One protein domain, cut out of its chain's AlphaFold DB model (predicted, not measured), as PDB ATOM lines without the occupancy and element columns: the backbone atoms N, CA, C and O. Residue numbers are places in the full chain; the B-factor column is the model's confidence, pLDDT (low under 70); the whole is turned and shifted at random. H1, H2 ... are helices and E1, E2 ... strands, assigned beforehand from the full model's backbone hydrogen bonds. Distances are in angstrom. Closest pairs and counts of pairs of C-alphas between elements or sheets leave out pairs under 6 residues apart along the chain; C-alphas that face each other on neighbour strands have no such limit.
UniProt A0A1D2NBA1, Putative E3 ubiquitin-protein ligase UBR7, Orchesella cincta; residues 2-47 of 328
ATOM      1  N   LYS A   2       8.942   0.109 -51.291       55.16
ATOM      2  CA  LYS A   2      10.147   0.962 -51.224       55.16
ATOM      3  C   LYS A   2       9.701   2.397 -50.922       55.16
ATOM      4  O   LYS A   2       8.884   2.930 -51.666       55.16
ATOM      5  N   ARG A   3      10.162   2.983 -49.813       65.38
ATOM      6  CA  ARG A   3       9.830   4.368 -49.438       65.38
ATOM      7  C   ARG A   3      10.647   5.347 -50.291       65.38
ATOM      8  O   ARG A   3      11.783   5.047 -50.645       65.38
ATOM      9  N   GLN A   4      10.053   6.489 -50.634       73.88
ATOM     10  CA  GLN A   4      10.723   7.577 -51.351       73.88
ATOM     11  C   GLN A   4      11.547   8.421 -50.365       73.88
ATOM     12  O   GLN A   4      11.051   8.743 -49.288       73.88
ATOM     13  N   ALA A   5      12.782   8.775 -50.733       79.25
ATOM     14  CA  ALA A   5      13.629   9.665 -49.939       79.25
ATOM     15  C   ALA A   5      13.084  11.106 -49.935       79.25
ATOM     16  O   ALA A   5      12.589  11.599 -50.961       79.25
ATOM     17  N   LEU A   6      13.183  11.764 -48.780       85.38
ATOM     18  CA  LEU A   6      12.821  13.164 -48.562       85.38
ATOM     19  C   LEU A   6      14.063  13.939 -48.114       85.38
ATOM     20  O   LEU A   6      14.939  13.383 -47.463       85.38
ATOM     21  N   TYR A   7      14.130  15.223 -48.441       87.31
ATOM     22  CA  TYR A   7      15.262  16.098 -48.142       87.31
ATOM     23  C   TYR A   7      14.760  17.410 -47.538       87.31
ATOM     24  O   TYR A   7      13.658  17.844 -47.850       87.31
ATOM     25  N   ALA A   8      15.564  18.062 -46.706       87.06
ATOM     26  CA  ALA A   8      15.366  19.442 -46.284       87.06
ATOM     27  C   ALA A   8      16.330  20.352 -47.046       87.06
ATOM     28  O   ALA A   8      17.522  20.062 -47.116       87.06
ATOM     29  N   CYS A   9      15.834  21.456 -47.604       87.75
ATOM     30  CA  CYS A   9      16.671  22.435 -48.300       87.75
ATOM     31  C   CYS A   9      17.074  23.587 -47.378       87.75
ATOM     32  O   CYS A   9      16.272  24.486 -47.130       87.75
ATOM     33  N   LEU A  10      18.325  23.587 -46.915       84.00
ATOM     34  CA  LEU A  10      18.876  24.622 -46.034       84.00
ATOM     35  C   LEU A  10      19.085  25.958 -46.755       84.00
ATOM     36  O   LEU A  10      19.022  27.011 -46.129       84.00
ATOM     37  N   THR A  11      19.269  25.936 -48.077       85.25
ATOM     38  CA  THR A  11      19.339  27.165 -48.885       85.25
ATOM     39  C   THR A  11      17.982  27.862 -48.987       85.25
ATOM     40  O   THR A  11      17.913  29.085 -48.929       85.25
ATOM     41  N   CYS A  12      16.893  27.097 -49.125       82.81
ATOM     42  CA  CYS A  12      15.538  27.657 -49.221       82.81
ATOM     43  C   CYS A  12      14.914  27.929 -47.850       82.81
ATOM     44  O   CYS A  12      13.988  28.727 -47.760       82.81
ATOM     45  N   ASN A  13      15.410  27.267 -46.805       78.69
ATOM     46  CA  ASN A  13      14.964  27.444 -45.432       78.69
ATOM     47  C   ASN A  13      16.176  27.601 -44.495       78.69
ATOM     48  O   ASN A  13      16.594  26.633 -43.848       78.69
ATOM     49  N   PRO A  14      16.792  28.798 -44.466       77.19
ATOM     50  CA  PRO A  14      17.989  29.051 -43.675       77.19
ATOM     51  C   PRO A  14      17.695  29.030 -42.168       77.19
ATOM     52  O   PRO A  14      16.579  29.294 -41.718       77.19
ATOM     53  N   LYS A  15      18.727  28.754 -41.360       65.69
ATOM     54  CA  LYS A  15      18.625  28.752 -39.890       65.69
ATOM     55  C   LYS A  15      18.124  30.112 -39.387       65.69
ATOM     56  O   LYS A  15      18.781  31.125 -39.606       65.69
ATOM     57  N   GLY A  16      16.984  30.114 -38.696       65.19
ATOM     58  CA  GLY A  16      16.339  31.328 -38.181       65.19
ATOM     59  C   GLY A  16      15.190  31.860 -39.041       65.19
ATOM     60  O   GLY A  16      14.581  32.859 -38.668       65.19
ATOM     61  N   ALA A  17      14.857  31.200 -40.157       61.97
ATOM     62  CA  ALA A  17      13.576  31.417 -40.814       61.97
ATOM     63  C   ALA A  17      12.428  31.112 -39.826       61.97
ATOM     64  O   ALA A  17      12.552  30.175 -39.029       61.97
ATOM     65  N   PRO A  18      11.328  31.894 -39.838       56.34
ATOM     66  CA  PRO A  18      10.178  31.625 -38.985       56.34
ATOM     67  C   PRO A  18       9.733  30.178 -39.211       56.34
ATOM     68  O   PRO A  18       9.562  29.753 -40.351       56.34
ATOM     69  N   PHE A  19       9.604  29.430 -38.115       51.16
ATOM     70  CA  PHE A  19       9.596  27.962 -38.004       51.16
ATOM     71  C   PHE A  19       8.499  27.219 -38.810       51.16
ATOM     72  O   PHE A  19       8.369  26.001 -38.717       51.16
ATOM     73  N   ALA A  20       7.715  27.925 -39.628       48.84
ATOM     74  CA  ALA A  20       6.446  27.469 -40.181       48.84
ATOM     75  C   ALA A  20       6.447  27.109 -41.679       48.84
ATOM     76  O   ALA A  20       5.406  26.705 -42.192       48.84
ATOM     77  N   GLN A  21       7.564  27.197 -42.412       50.47
ATOM     78  CA  GLN A  21       7.621  26.643 -43.775       50.47
ATOM     79  C   GLN A  21       8.456  25.366 -43.808       50.47
ATOM     80  O   GLN A  21       9.670  25.367 -43.991       50.47
ATOM     81  N   SER A  22       7.766  24.242 -43.609       58.19
ATOM     82  CA  SER A  22       8.314  22.898 -43.764       58.19
ATOM     83  C   SER A  22       8.968  22.736 -45.145       58.19
ATOM     84  O   SER A  22       8.295  22.774 -46.170       58.19
ATOM     85  N   ALA A  23      10.285  22.527 -45.175       59.44
ATOM     86  CA  ALA A  23      11.091  22.502 -46.401       59.44
ATOM     87  C   ALA A  23      11.359  21.084 -46.936       59.44
ATOM     88  O   ALA A  23      12.457  20.799 -47.411       59.44
ATOM     89  N   GLY A  24      10.386  20.176 -46.811       74.69
ATOM     90  CA  GLY A  24      10.513  18.802 -47.299       74.69
ATOM     91  C   GLY A  24      10.422  18.738 -48.824       74.69
ATOM     92  O   GLY A  24       9.354  18.975 -49.382       74.69
ATOM     93  N   VAL A  25      11.510  18.384 -49.505       84.25
ATOM     94  CA  VAL A  25      11.558  18.183 -50.959       84.25
ATOM     95  C   VAL A  25      11.784  16.711 -51.283       84.25
ATOM     96  O   VAL A  25      12.555  16.017 -50.624       84.25
ATOM     97  N   CYS A  26      11.087  16.195 -52.291       85.75
ATOM     98  CA  CYS A  26      11.255  14.809 -52.715       85.75
ATOM     99  C   CYS A  26      12.503  14.641 -53.598       85.75
ATOM    100  O   CYS A  26      13.006  15.617 -54.157       85.75
ATOM    101  N   LEU A  27      12.949  13.397 -53.808       85.12
ATOM    102  CA  LEU A  27      14.091  13.090 -54.686       85.12
ATOM    103  C   LEU A  27      13.984  13.690 -56.105       85.12
ATOM    104  O   LEU A  27      14.974  14.095 -56.697       85.12
ATOM    105  N   ALA A  28      12.789  13.768 -56.691       86.06
ATOM    106  CA  ALA A  28      12.647  14.379 -58.014       86.06
ATOM    107  C   ALA A  28      12.841  15.908 -57.964       86.06
ATOM    108  O   ALA A  28      13.420  16.496 -58.879       86.06
ATOM    109  N   CYS A  29      12.378  16.550 -56.887       86.44
ATOM    110  CA  CYS A  29      12.526  17.986 -56.665       86.44
ATOM    111  C   CYS A  29      13.968  18.371 -56.317       86.44
ATOM    112  O   CYS A  29      14.408  19.434 -56.757       86.44
ATOM    113  N   SER A  30      14.716  17.511 -55.610       88.94
ATOM    114  CA  SER A  30      16.139  17.747 -55.327       88.94
ATOM    115  C   SER A  30      16.966  17.864 -56.606       88.94
ATOM    116  O   SER A  30      17.843  18.712 -56.684       88.94
ATOM    117  N   TYR A  31      16.648  17.062 -57.627       88.75
ATOM    118  CA  TYR A  31      17.358  17.107 -58.906       88.75
ATOM    119  C   TYR A  31      16.889  18.214 -59.845       88.75
ATOM    120  O   TYR A  31      17.694  18.720 -60.612       88.75
ATOM    121  N   LYS A  32      15.596  18.562 -59.850       88.06
ATOM    122  CA  LYS A  32      15.058  19.512 -60.840       88.06
ATOM    123  C   LYS A  32      15.049  20.963 -60.384       88.06
ATOM    124  O   LYS A  32      15.271  21.851 -61.197       88.06
ATOM    125  N   CYS A  33      14.683  21.206 -59.130       84.94
ATOM    126  CA  CYS A  33      14.381  22.555 -58.638       84.94
ATOM    127  C   CYS A  33      15.359  23.021 -57.557       84.94
ATOM    128  O   CYS A  33      15.429  24.210 -57.278       84.94
ATOM    129  N   HIS A  34      16.099  22.090 -56.955       84.44
ATOM    130  CA  HIS A  34      17.084  22.365 -55.909       84.44
ATOM    131  C   HIS A  34      18.479  21.867 -56.306       84.44
ATOM    132  O   HIS A  34      19.307  21.563 -55.447       84.44
ATOM    133  N   GLU A  35      18.741  21.790 -57.613       89.31
ATOM    134  CA  GLU A  35      20.072  21.490 -58.123       89.31
ATOM    135  C   GLU A  35      21.045  22.591 -57.672       89.31
ATOM    136  O   GLU A  35      20.831  23.773 -57.934       89.31
ATOM    137  N   GLY A  36      22.094  22.206 -56.940       89.12
ATOM    138  CA  GLY A  36      23.084  23.140 -56.392       89.12
ATOM    139  C   GLY A  36      22.713  23.797 -55.057       89.12
ATOM    140  O   GLY A  36      23.507  24.580 -54.541       89.12
ATOM    141  N   HIS A  37      21.555  23.484 -54.466       92.12
ATOM    142  CA  HIS A  37      21.224  23.907 -53.102       92.12
ATOM    143  C   HIS A  37      21.818  22.963 -52.046       92.12
ATOM    144  O   HIS A  37      22.072  21.786 -52.302       92.12
ATOM    145  N   GLU A  38      22.000  23.472 -50.826       90.31
ATOM    146  CA  GLU A  38      22.405  22.674 -49.672       90.31
ATOM    147  C   GLU A  38      21.207  21.862 -49.166       90.31
ATOM    148  O   GLU A  38      20.242  22.403 -48.616       90.31
ATOM    149  N   LEU A  39      21.261  20.550 -49.396       87.75
ATOM    150  CA  LEU A  39      20.204  19.602 -49.066       87.75
ATOM    151  C   LEU A  39      20.684  18.626 -47.990       87.75
ATOM    152  O   LEU A  39      21.754  18.036 -48.112       87.75
ATOM    153  N   VAL A  40      19.857  18.410 -46.969       86.81
ATOM    154  CA  VAL A  40      20.058  17.381 -45.941       86.81
ATOM    155  C   VAL A  40      19.032  16.284 -46.168       86.81
ATOM    156  O   VAL A  40      17.833  16.554 -46.156       86.81
ATOM    157  N   GLU A  41      19.478  15.048 -46.391       86.31
ATOM    158  CA  GLU A  41      18.558  13.912 -46.478       86.31
ATOM    159  C   GLU A  41      17.848  13.724 -45.138       86.31
ATOM    160  O   GLU A  41      18.470  13.556 -44.088       86.31
ATOM    161  N   LEU A  42      16.521  13.773 -45.179       76.50
ATOM    162  CA  LEU A  42      15.688  13.428 -44.048       76.50
ATOM    163  C   LEU A  42      15.526  11.916 -44.090       76.50
ATOM    164  O   LEU A  42      14.858  11.380 -44.979       76.50
ATOM    165  N   PHE A  43      16.151  11.226 -43.134       67.62
ATOM    166  CA  PHE A  43      15.981   9.787 -42.985       67.62
ATOM    167  C   PHE A  43      14.497   9.433 -43.037       67.62
ATOM    168  O   PHE A  43      13.652  10.115 -42.446       67.62
ATOM    169  N   THR A  44      14.178   8.352 -43.757       60.91
ATOM    170  CA  THR A  44      12.839   7.767 -43.727       60.91
ATOM    171  C   THR A  44      12.447   7.637 -42.269       60.91
ATOM    172  O   THR A  44      13.184   6.981 -41.530       60.91
ATOM    173  N   LYS A  45      11.346   8.296 -41.871       54.78
ATOM    174  CA  LYS A  45      10.809   8.258 -40.505       54.78
ATOM    175  C   LYS A  45      11.080   6.888 -39.900       54.78
ATOM    176  O   LYS A  45      10.769   5.889 -40.571       54.78
ATOM    177  N   ARG A  46      11.692   6.898 -38.706       55.34
ATOM    178  CA  ARG A  46      12.039   5.713 -37.917       55.34
ATOM    179  C   ARG A  46      10.964   4.645 -38.138       55.34
ATOM    180  O   ARG A  46       9.775   4.995 -38.154       55.34
ATOM    181  N   PRO A  47      11.345   3.393 -38.448       52.03
ATOM    182  CA  PRO A  47      10.353   2.338 -38.593       52.03
ATOM    183  C   PRO A  47       9.476   2.341 -37.340       52.03
ATOM    184  O   PRO A  47       9.963   2.643 -36.261       52.03
TER     185      PRO A  47
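This is residues 2 to 47 of the 328 residues of the protein "Putative E3 ubiquitin-protein ligase UBR7" of Orchesella cincta (UniProt A0A1D2NBA1). With little regular structure, this is a small antiparallel sheet, E2-E1-E3, with short helix H1 over one face and a long loop whose residues 15 to 20 stick out. The 46 printed residues, 17 in named elements, run E1, E2, H1, E3; the class is mixed. The whole is only just compact, close to loose, with radius of gyration of the C-alphas 11.0 A and spans 33 by 25 by 13 A.

E1, residues 6 to 9, and E2, residues 24 to 26, form a hairpin; N 7 and O 25 are 2.8 A apart, within hydrogen-bond range. H1, residues 27 to 32, is over E1 at height 9.2 A over the sheet; the closest C-alphas, of Leu 6 and Leu 27, are 6.3 A apart. In H1, 1 of 2 O i to N i+4 pairs is within range. E3, residues 39 to 42, is antiparallel to E1 at 144 degrees, with N 8 and O 40 2.8 A apart. E2, H1 and E3 form a split strand-helix-strand unit, two strands of one sheet with a helix between them along the chain and another strand, E1, between them in the sheet; its crossover is right-handed.

E1, 10.0 A long, begins at C-alpha 6 (12.821, 13.164, -48.562). E2 measures 6.8 A, H1 8.9 A and E3 9.1 A, ending at C-alpha 42 (15.688, 13.428, -44.048).

The farthest C-alphas, Lys 2 and Gly 16, are 33.6 A apart. The printed part has no cut; E1 to E2 is a long link. pLDDT is under 70 at residues 2 to 3, 15 to 23 and 43 to 47.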